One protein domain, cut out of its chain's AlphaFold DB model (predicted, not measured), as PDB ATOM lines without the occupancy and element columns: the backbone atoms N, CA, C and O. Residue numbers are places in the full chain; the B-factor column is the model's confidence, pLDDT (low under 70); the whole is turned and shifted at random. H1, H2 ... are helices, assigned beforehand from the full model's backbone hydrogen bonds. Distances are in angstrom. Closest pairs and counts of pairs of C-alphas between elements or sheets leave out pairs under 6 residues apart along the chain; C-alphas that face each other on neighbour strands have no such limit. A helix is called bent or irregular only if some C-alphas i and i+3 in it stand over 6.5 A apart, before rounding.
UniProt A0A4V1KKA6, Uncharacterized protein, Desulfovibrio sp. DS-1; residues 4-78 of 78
ATOM      1  N   GLU A   4       8.748  -3.125  13.422       90.00
ATOM      2  CA  GLU A   4       8.252  -1.863  12.859       90.00
ATOM      3  C   GLU A   4       6.832  -2.014  12.303       90.00
ATOM      4  O   GLU A   4       5.965  -1.184  12.571       90.00
ATOM      5  N   GLU A   5       6.558  -3.120  11.604       90.88
ATOM      6  CA  GLU A   5       5.213  -3.443  11.121       90.88
ATOM      7  C   GLU A   5       4.242  -3.685  12.276       90.88
ATOM      8  O   GLU A   5       3.107  -3.214  12.231       90.88
ATOM      9  N   PHE A   6       4.689  -4.387  13.323       91.94
ATOM     10  CA  PHE A   6       3.895  -4.584  14.530       91.94
ATOM     11  C   PHE A   6       3.560  -3.251  15.179       91.94
ATOM     12  O   PHE A   6       2.404  -3.022  15.506       91.94
ATOM     13  N   ALA A   7       4.534  -2.355  15.342       91.38
ATOM     14  CA  ALA A   7       4.281  -1.045  15.923       91.38
ATOM     15  C   ALA A   7       3.284  -0.231  15.093       91.38
ATOM     16  O   ALA A   7       2.378   0.372  15.663       91.38
ATOM     17  N   HIS A   8       3.401  -0.254  13.764       91.44
ATOM     18  CA  HIS A   8       2.464   0.451  12.896       91.44
ATOM     19  C   HIS A   8       1.047  -0.133  12.998       91.44
ATOM     20  O   HIS A   8       0.097   0.607  13.264       91.44
ATOM     21  N   LYS A   9       0.904  -1.463  12.906       92.81
ATOM     22  CA  LYS A   9      -0.386  -2.143  13.098       92.81
ATOM     23  C   LYS A   9      -0.947  -1.932  14.499       92.81
ATOM     24  O   LYS A   9      -2.139  -1.718  14.644       92.81
ATOM     25  N   PHE A  10      -0.105  -1.937  15.526       93.44
ATOM     26  CA  PHE A  10      -0.508  -1.697  16.906       93.44
ATOM     27  C   PHE A  10      -1.127  -0.305  17.058       93.44
ATOM     28  O   PHE A  10      -2.176  -0.169  17.680       93.44
ATOM     29  N   MET A  11      -0.523   0.726  16.461       92.12
ATOM     30  CA  MET A  11      -1.082   2.083  16.474       92.12
ATOM     31  C   MET A  11      -2.413   2.147  15.712       92.12
ATOM     32  O   MET A  11      -3.371   2.730  16.211       92.12
ATOM     33  N   GLN A  12      -2.512   1.494  14.548       92.44
ATOM     34  CA  GLN A  12      -3.767   1.406  13.791       92.44
ATOM     35  C   GLN A  12      -4.870   0.692  14.583       92.44
ATOM     36  O   GLN A  12      -5.993   1.189  14.667       92.44
ATOM     37  N   THR A  13      -4.548  -0.437  15.215       93.50
ATOM     38  CA  THR A  13      -5.458  -1.182  16.089       93.50
ATOM     39  C   THR A  13      -5.877  -0.343  17.286       93.50
ATOM     40  O   THR A  13      -7.050  -0.358  17.646       93.50
ATOM     41  N   ALA A  14      -4.962   0.424  17.884       91.88
ATOM     42  CA  ALA A  14      -5.289   1.333  18.977       91.88
ATOM     43  C   ALA A  14      -6.333   2.370  18.541       91.88
ATOM     44  O   ALA A  14      -7.355   2.517  19.214       91.88
ATOM     45  N   THR A  15      -6.138   3.010  17.385       90.06
ATOM     46  CA  THR A  15      -7.120   3.937  16.798       90.06
ATOM     47  C   THR A  15      -8.452   3.243  16.519       90.06
ATOM     48  O   THR A  15      -9.502   3.760  16.886       90.06
ATOM     49  N   ALA A  16      -8.427   2.037  15.944       91.25
ATOM     50  CA  ALA A  16      -9.631   1.249  15.666       91.25
ATOM     51  C   ALA A  16     -10.358   0.776  16.940       91.25
ATOM     52  O   ALA A  16     -11.557   0.513  16.914       91.25
ATOM     53  N   MET A  17      -9.649   0.659  18.067       88.94
ATOM     54  CA  MET A  17     -10.229   0.399  19.389       88.94
ATOM     55  C   MET A  17     -10.780   1.666  20.061       88.94
ATOM     56  O   MET A  17     -11.321   1.566  21.159       88.94
ATOM     57  N   GLY A  18     -10.640   2.839  19.436       87.00
ATOM     58  CA  GLY A  18     -11.043   4.121  20.012       87.00
ATOM     59  C   GLY A  18     -10.048   4.673  21.034       87.00
ATOM     60  O   GLY A  18     -10.417   5.515  21.851       87.00
ATOM     61  N   CYS A  19      -8.794   4.209  21.027       88.06
ATOM     62  CA  CYS A  19      -7.756   4.803  21.863       88.06
ATOM     63  C   CYS A  19      -7.351   6.166  21.297       88.06
ATOM     64  O   CYS A  19      -7.116   6.311  20.098       88.06
ATOM     65  N   THR A  20      -7.195   7.155  22.171       88.19
ATOM     66  CA  THR A  20      -6.705   8.476  21.779       88.19
ATOM     67  C   THR A  20      -5.229   8.396  21.400       88.19
ATOM     68  O   THR A  20      -4.421   7.864  22.162       88.19
ATOM     69  N   LEU A  21      -4.851   8.952  20.248       88.12
ATOM     70  CA  LEU A  21      -3.452   9.164  19.883       88.12
ATOM     71  C   LEU A  21      -3.034  10.594  20.235       88.12
ATOM     72  O   LEU A  21      -3.783  11.546  20.023       88.12
ATOM     73  N   SER A  22      -1.832  10.752  20.780       87.25
ATOM     74  CA  SER A  22      -1.216  12.058  20.977       87.25
ATOM     75  C   SER A  22      -0.810  12.647  19.618       87.25
ATOM     76  O   SER A  22      -0.604  11.888  18.669       87.25
ATOM     77  N   PRO A  23      -0.619  13.974  19.500       80.31
ATOM     78  CA  PRO A  23      -0.153  14.595  18.253       80.31
ATOM     79  C   PRO A  23       1.207  14.058  17.778       80.31
ATOM     80  O   PRO A  23       1.508  14.093  16.592       80.31
ATOM     81  N   SER A  24       2.009  13.497  18.687       80.62
ATOM     82  CA  SER A  24       3.262  12.798  18.370       80.62
ATOM     83  C   SER A  24       3.072  11.337  17.924       80.62
ATOM     84  O   SER A  24       4.057  10.619  17.786       80.62
ATOM     85  N   GLY A  25       1.832  10.865  17.761       81.00
ATOM     86  CA  GLY A  25       1.514   9.499  17.339       81.00
ATOM     87  C   GLY A  25       1.665   8.434  18.429       81.00
ATOM     88  O   GLY A  25       1.846   7.265  18.106       81.00
ATOM     89  N   ASN A  26       1.616   8.802  19.715       89.38
ATOM     90  CA  ASN A  26       1.670   7.839  20.821       89.38
ATOM     91  C   ASN A  26       0.263   7.520  21.327       89.38
ATOM     92  O   ASN A  26      -0.552   8.422  21.491       89.38
ATOM     93  N   VAL A  27      -0.010   6.268  21.685       90.62
ATOM     94  CA  VAL A  27      -1.284   5.903  22.317       90.62
ATOM     95  C   VAL A  27      -1.353   6.523  23.706       90.62
ATOM     96  O   VAL A  27      -0.500   6.276  24.561       90.62
ATOM     97  N   VAL A  28      -2.369   7.344  23.937       89.31
ATOM     98  CA  VAL A  28      -2.643   7.974  25.223       89.31
ATOM     99  C   VAL A  28      -3.297   6.959  26.143       89.31
ATOM    100  O   VAL A  28      -4.358   6.420  25.842       89.31
ATOM    101  N   CYS A  29      -2.654   6.708  27.283       86.19
ATOM    102  CA  CYS A  29      -3.205   5.863  28.327       86.19
ATOM    103  C   CYS A  29      -3.713   6.743  29.478       86.19
ATOM    104  O   CYS A  29      -2.890   7.332  30.182       86.19
ATOM    105  N   PRO A  30      -5.032   6.839  29.715       77.88
ATOM    106  CA  PRO A  30      -5.547   7.533  30.889       77.88
ATOM    107  C   PRO A  30      -5.125   6.771  32.155       77.88
ATOM    108  O   PRO A  30      -5.412   5.582  32.298       77.88
ATOM    109  N   GLY A  31      -4.398   7.440  33.056       77.62
ATOM    110  CA  GLY A  31      -3.894   6.836  34.299       77.62
ATOM    111  C   GLY A  31      -2.575   6.058  34.174       77.62
ATOM    112  O   GLY A  31      -2.245   5.269  35.057       77.62
ATOM    113  N   GLY A  32      -1.810   6.253  33.097       78.56
ATOM    114  CA  GLY A  32      -0.470   5.678  32.927       78.56
ATOM    115  C   GLY A  32       0.378   6.504  31.960       78.56
ATOM    116  O   GLY A  32      -0.053   7.574  31.529       78.56
ATOM    117  N   LYS A  33       1.578   6.036  31.584       85.44
ATOM    118  CA  LYS A  33       2.317   6.703  30.501       85.44
ATOM    119  C   LYS A  33       1.769   6.306  29.143       85.44
ATOM    120  O   LYS A  33       1.291   5.185  28.932       85.44
ATOM    121  N   ASN A  34       1.906   7.237  28.209       89.94
ATOM    122  CA  ASN A  34       1.634   7.015  26.803       89.94
ATOM    123  C   ASN A  34       2.518   5.892  26.246       89.94
ATOM    124  O   ASN A  34       3.689   5.751  26.604       89.94
ATOM    125  N   ILE A  35       1.954   5.108  25.333       90.44
ATOM    126  CA  ILE A  35       2.646   4.009  24.672       90.44
ATOM    127  C   ILE A  35       3.091   4.497  23.299       90.44
ATOM    128  O   ILE A  35       2.273   4.742  22.415       90.44
ATOM    129  N   SER A  36       4.399   4.617  23.112       91.44
ATOM    130  CA  SER A  36       4.978   4.964  21.817       91.44
ATOM    131  C   SER A  36       5.088   3.760  20.891       91.44
ATOM    132  O   SER A  36       5.337   2.640  21.346       91.44
ATOM    133  N   ALA A  37       5.026   4.006  19.582       90.50
ATOM    134  CA  ALA A  37       5.301   2.998  18.556       90.50
ATOM    135  C   ALA A  37       6.666   2.313  18.773       90.50
ATOM    136  O   ALA A  37       6.761   1.089  18.733       90.50
ATOM    137  N   GLY A  38       7.707   3.076  19.130       91.25
ATOM    138  CA  GLY A  38       9.027   2.523  19.457       91.25
ATOM    139  C   GLY A  38       9.021   1.575  20.664       91.25
ATOM    140  O   GLY A  38       9.690   0.543  20.640       91.25
ATOM    141  N   LYS A  39       8.212   1.862  21.695       89.56
ATOM    142  CA  LYS A  39       8.038   0.956  22.843       89.56
ATOM    143  C   LYS A  39       7.323  -0.327  22.410       89.56
ATOM    144  O   LYS A  39       7.763  -1.411  22.782       89.56
ATOM    145  N   ALA A  40       6.284  -0.221  21.580       91.25
ATOM    146  CA  ALA A  40       5.594  -1.386  21.033       91.25
ATOM    147  C   ALA A  40       6.524  -2.271  20.185       91.25
ATOM    148  O   ALA A  40       6.570  -3.483  20.396       91.25
ATOM    149  N   ALA A  41       7.331  -1.667  19.306       93.00
ATOM    150  CA  ALA A  41       8.351  -2.373  18.532       93.00
ATOM    151  C   ALA A  41       9.388  -3.054  19.436       93.00
ATOM    152  O   ALA A  41       9.729  -4.212  19.210       93.00
ATOM    153  N   ALA A  42       9.883  -2.372  20.474       92.25
ATOM    154  CA  ALA A  42      10.879  -2.930  21.388       92.25
ATOM    155  C   ALA A  42      10.342  -4.145  22.163       92.25
ATOM    156  O   ALA A  42      11.024  -5.169  22.245       92.25
ATOM    157  N   VAL A  43       9.111  -4.059  22.676       90.88
ATOM    158  CA  VAL A  43       8.450  -5.173  23.371       90.88
ATOM    159  C   VAL A  43       8.247  -6.350  22.418       90.88
ATOM    160  O   VAL A  43       8.586  -7.482  22.758       90.88
ATOM    161  N   TYR A  44       7.770  -6.096  21.199       91.44
ATOM    162  CA  TYR A  44       7.600  -7.143  20.194       91.44
ATOM    163  C   TYR A  44       8.932  -7.739  19.728       91.44
ATOM    164  O   TYR A  44       9.032  -8.942  19.528       91.44
ATOM    165  N   LYS A  45      10.002  -6.949  19.621       91.88
ATOM    166  CA  LYS A  45      11.342  -7.466  19.306       91.88
ATOM    167  C   LYS A  45      11.846  -8.446  20.373       91.88
ATOM    168  O   LYS A  45      12.559  -9.383  20.036       91.88
ATOM    169  N   ARG A  46      11.489  -8.229  21.644       90.06
ATOM    170  CA  ARG A  46      11.880  -9.094  22.772       90.06
ATOM    171  C   ARG A  46      10.991 -10.323  22.926       90.06
ATOM    172  O   ARG A  46      11.492 -11.384  23.276       90.06
ATOM    173  N   HIS A  47       9.687 -10.171  22.705       88.31
ATOM    174  CA  HIS A  47       8.692 -11.192  23.047       88.31
ATOM    175  C   HIS A  47       7.983 -11.819  21.839       88.31
ATOM    176  O   HIS A  47       7.284 -12.814  22.007       88.31
ATOM    177  N   GLY A  48       8.137 -11.257  20.640       86.94
ATOM    178  CA  GLY A  48       7.443 -11.682  19.425       86.94
ATOM    179  C   GLY A  48       5.930 -11.731  19.624       86.94
ATOM    180  O   GLY A  48       5.323 -10.811  20.176       86.94
ATOM    181  N   GLU A  49       5.328 -12.855  19.250       84.19
ATOM    182  CA  GLU A  49       3.899 -13.143  19.440       84.19
ATOM    183  C   GLU A  49       3.480 -13.159  20.924       84.19
ATOM    184  O   GLU A  49       2.319 -12.928  21.266       84.19
ATOM    185  N   GLY A  50       4.439 -13.325  21.841       86.50
ATOM    186  CA  GLY A  50       4.240 -13.190  23.281       86.50
ATOM    187  C   GLY A  50       4.014 -11.752  23.764       86.50
ATOM    188  O   GLY A  50       3.738 -11.557  24.948       86.50
ATOM    189  N   ALA A  51       4.090 -10.734  22.894       86.69
ATOM    190  CA  ALA A  51       3.882  -9.332  23.270       86.69
ATOM    191  C   ALA A  51       2.502  -9.079  23.909       86.69
ATOM    192  O   ALA A  51       2.392  -8.296  24.853       86.69
ATOM    193  N   ALA A  52       1.461  -9.807  23.490       88.62
ATOM    194  CA  ALA A  52       0.132  -9.745  24.112       88.62
ATOM    195  C   ALA A  52       0.117 -10.206  25.585       88.62
ATOM    196  O   ALA A  52      -0.778  -9.843  26.349       88.62
ATOM    197  N   LYS A  53       1.122 -10.982  26.006       87.81
ATOM    198  CA  LYS A  53       1.296 -11.509  27.368       87.81
ATOM    199  C   LYS A  53       2.564 -10.970  28.042       87.81
ATOM    200  O   LYS A  53       3.038 -11.561  29.010       87.81
ATOM    201  N   VAL A  54       3.094  -9.840  27.560       89.31
ATOM    202  CA  VAL A  54       4.327  -9.222  28.074       89.31
ATOM    203  C   VAL A  54       4.296  -9.091  29.604       89.31
ATOM    204  O   VAL A  54       3.259  -8.689  30.145       89.31
ATOM    205  N   PRO A  55       5.378  -9.419  30.334       85.94
ATOM    206  CA  PRO A  55       5.419  -9.296  31.788       85.94
ATOM    207  C   PRO A  55       5.231  -7.845  32.251       85.94
ATOM    208  O   PRO A  55       5.593  -6.893  31.561       85.94
ATOM    209  N   SER A  56       4.707  -7.671  33.466       85.81
ATOM    210  CA  SER A  56       4.536  -6.348  34.086       85.81
ATOM    211  C   SER A  56       5.856  -5.599  34.286       85.81
ATOM    212  O   SER A  56       5.842  -4.378  34.398       85.81
ATOM    213  N   ALA A  57       6.993  -6.301  34.268       83.38
ATOM    214  CA  ALA A  57       8.326  -5.706  34.316       83.38
ATOM    215  C   ALA A  57       8.577  -4.688  33.184       83.38
ATOM    216  O   ALA A  57       9.227  -3.672  33.426       83.38
ATOM    217  N   GLU A  58       8.005  -4.888  31.987       84.50
ATOM    218  CA  GLU A  58       8.155  -3.943  30.862       84.50
ATOM    219  C   GLU A  58       7.366  -2.633  31.074       84.50
ATOM    220  O   GLU A  58       7.658  -1.602  30.453       84.50
ATOM    221  N   PHE A  59       6.388  -2.656  31.983       85.88
ATOM    222  CA  PHE A  59       5.501  -1.549  32.356       85.88
ATOM    223  C   PHE A  59       5.486  -1.387  33.885       85.88
ATOM    224  O   PHE A  59       4.434  -1.386  34.531       85.88
ATOM    225  N   ARG A  60       6.684  -1.319  34.482       81.19
ATOM    226  CA  ARG A  60       6.868  -1.255  35.937       81.19
ATOM    227  C   ARG A  60       6.127  -0.051  36.524       81.19
ATOM    228  O   ARG A  60       6.384   1.078  36.126       81.19
ATOM    229  N   ASN A  61       5.255  -0.310  37.501       81.44
ATOM    230  CA  ASN A  61       4.366   0.673  38.140       81.44
ATOM    231  C   ASN A  61       3.350   1.337  37.191       81.44
ATOM    232  O   ASN A  61       2.813   2.394  37.505       81.44
ATOM    233  N   GLU A  62       3.053   0.716  36.046       85.06
ATOM    234  CA  GLU A  62       2.134   1.258  35.040       85.06
ATOM    235  C   GLU A  62       1.073   0.215  34.635       85.06
ATOM    236  O   GLU A  62       1.022  -0.222  33.480       85.06
ATOM    237  N   PRO A  63       0.205  -0.221  35.572       84.25
ATOM    238  CA  PRO A  63      -0.761  -1.294  35.324       84.25
ATOM    239  C   PRO A  63      -1.795  -0.927  34.250       84.25
ATOM    240  O   PRO A  63      -2.226  -1.798  33.491       84.25
ATOM    241  N   HIS A  64      -2.157   0.356  34.138       87.75
ATOM    242  CA  HIS A  64      -3.067   0.856  33.105       87.75
ATOM    243  C   HIS A  64      -2.442   0.744  31.711       87.75
ATOM    244  O   HIS A  64      -3.038   0.132  30.824       87.75
ATOM    245  N   SER A  65      -1.209   1.233  31.542       88.50
ATOM    246  CA  SER A  65      -0.476   1.144  30.274       88.50
ATOM    247  C   SER A  65      -0.195  -0.306  29.889       88.50
ATOM    248  O   SER A  65      -0.334  -0.658  28.723       88.50
ATOM    249  N   LEU A  66       0.114  -1.173  30.858       90.50
ATOM    250  CA  LEU A  66       0.268  -2.610  30.624       90.50
ATOM    251  C   LEU A  66      -1.026  -3.243  30.103       90.50
ATOM    252  O   LEU A  66      -1.001  -3.980  29.118       90.50
ATOM    253  N   LYS A  67      -2.157  -2.978  30.768       90.12
ATOM    254  CA  LYS A  67      -3.460  -3.531  30.377       90.12
ATOM    255  C   LYS A  67      -3.856  -3.054  28.983       90.12
ATOM    256  O   LYS A  67      -4.288  -3.870  28.164       90.12
ATOM    257  N   LEU A  68      -3.669  -1.765  28.709       91.12
ATOM    258  CA  LEU A  68      -3.936  -1.171  27.404       91.12
ATOM    259  C   LEU A  68      -3.038  -1.791  26.329       91.12
ATOM    260  O   LEU A  68      -3.541  -2.271  25.315       91.12
ATOM    261  N   PHE A  69      -1.732  -1.881  26.594       92.38
ATOM    262  CA  PHE A  69      -0.774  -2.498  25.686       92.38
ATOM    263  C   PHE A  69      -1.155  -3.933  25.345       92.38
ATOM    264  O   PHE A  69      -1.275  -4.270  24.173       92.38
ATOM    265  N   ARG A  70      -1.389  -4.774  26.357       92.56
ATOM    266  CA  ARG A  70      -1.764  -6.178  26.153       92.56
ATOM    267  C   ARG A  70      -3.056  -6.310  25.351       92.56
ATOM    268  O   ARG A  70      -3.124  -7.163  24.477       92.56
ATOM    269  N   SER A  71      -4.044  -5.449  25.606       92.44
ATOM    270  CA  SER A  71      -5.324  -5.466  24.884       92.44
ATOM    271  C   SER A  71      -5.146  -5.133  23.402       92.44
ATOM    272  O   SER A  71      -5.640  -5.861  22.543       92.44
ATOM    273  N   ILE A  72      -4.392  -4.074  23.094       92.69
ATOM    274  CA  ILE A  72      -4.114  -3.668  21.709       92.69
ATOM    275  C   ILE A  72      -3.229  -4.714  21.019       92.69
ATOM    276  O   ILE A  72      -3.513  -5.114  19.892       92.69
ATOM    277  N   ALA A  73      -2.185  -5.201  21.695       92.19
ATOM    278  CA  ALA A  73      -1.278  -6.215  21.168       92.19
ATOM    279  C   ALA A  73      -2.008  -7.533  20.877       92.19
ATOM    280  O   ALA A  73      -1.794  -8.108  19.818       92.19
ATOM    281  N   ALA A  74      -2.906  -7.979  21.762       92.44
ATOM    282  CA  ALA A  74      -3.729  -9.168  21.538       92.44
ATOM    283  C   ALA A  74      -4.587  -9.033  20.276       92.44
ATOM    284  O   ALA A  74      -4.627  -9.957  19.478       92.44
ATOM    285  N   LYS A  75      -5.205  -7.867  20.055       91.69
ATOM    286  CA  LYS A  75      -6.023  -7.595  18.860       91.69
ATOM    287  C   LYS A  75      -5.197  -7.329  17.593       91.69
ATOM    288  O   LYS A  75      -5.721  -7.361  16.493       91.69
ATOM    289  N   THR A  76      -3.914  -7.015  17.751       91.50
ATOM    290  CA  THR A  76      -2.979  -6.814  16.632       91.50
ATOM    291  C   THR A  76      -2.389  -8.142  16.146       91.50
ATOM    292  O   THR A  76      -1.977  -8.235  14.989       91.50
ATOM    293  N   LEU A  77      -2.297  -9.139  17.035       87.00
ATOM    294  CA  LEU A  77      -1.688 -10.451  16.781       87.00
ATOM    295  C   LEU A  77      -2.699 -11.584  16.578       87.00
ATOM    296  O   LEU A  77      -2.334 -12.584  15.969       87.00
ATOM    297  N   GLY A  78      -3.913 -11.448  17.116       77.06
ATOM    298  CA  GLY A  78      -5.051 -12.329  16.838       77.06
ATOM    299  C   GLY A  78      -5.846 -11.857  15.634       77.06
ATOM    300  O   GLY A  78      -6.440 -12.734  14.979       77.06
TER     301      GLY A  78
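Overview. This is residues 4 to 78 of the 78 residues of an uncharacterized protein of Desulfovibrio sp. DS-1 (UniProt A0A4V1KKA6). Three helices, H1, H2 and H4, pack together nearly at right angles, H1 across the last turns of H4; short H3 sits near H4's first end, and residues 17 to 36 form a long loop. The printed part has 75 residues with four named helices, H1 to H4 in chain order, and no named strand: all helix, mostly crossed packing. It is compact, radius of gyration of the C-alphas 10.8 A, spanning 27 by 27 by 19 A.

Arrangement. H1, residues 4 to 16, touches residues 37 to 44 alone of H2, residues 37 to 53, about perpendicular at 88 degrees; closest C-alphas Ala 7 and Ala 37, 4.9 A. H2 is irregular, C-alphas 46 and 49 being 9.5 A apart, with a kink of 114 degrees near residue 47. The hub, H4, residues 63 to 77, touches H2 about perpendicular at 74 degrees; closest C-alphas Ala 52 and Arg 70, 4.5 A. With residues 72 to 76 alone it touches H1, at 75 degrees; closest C-alphas Phe 10 and Thr 76, 5.7 A. H3, residues 56 to 59, touches H4 only at the corner and is apart from H1. Every O i to N i+4 pair is within hydrogen-bond range in H1 and H4, 8 of 13 in H2; H3 is too short for one.

Along the chain. H1 begins at C-alpha 4 (8.252, -1.863, 12.859) and is 18.4 A long; H2 is 17.4 A, H3 5.2 A. H4, 20.7 A, ends at C-alpha 77 (-1.688, -10.451, 16.781).

Size, cuts and confidence. The farthest C-alphas, Pro 23 and Gly 50, are 28.6 A apart. The H1 to H2 link is long; the other two are tight. The printed part has no cut, and no printed residue is under 70 in pLDDT.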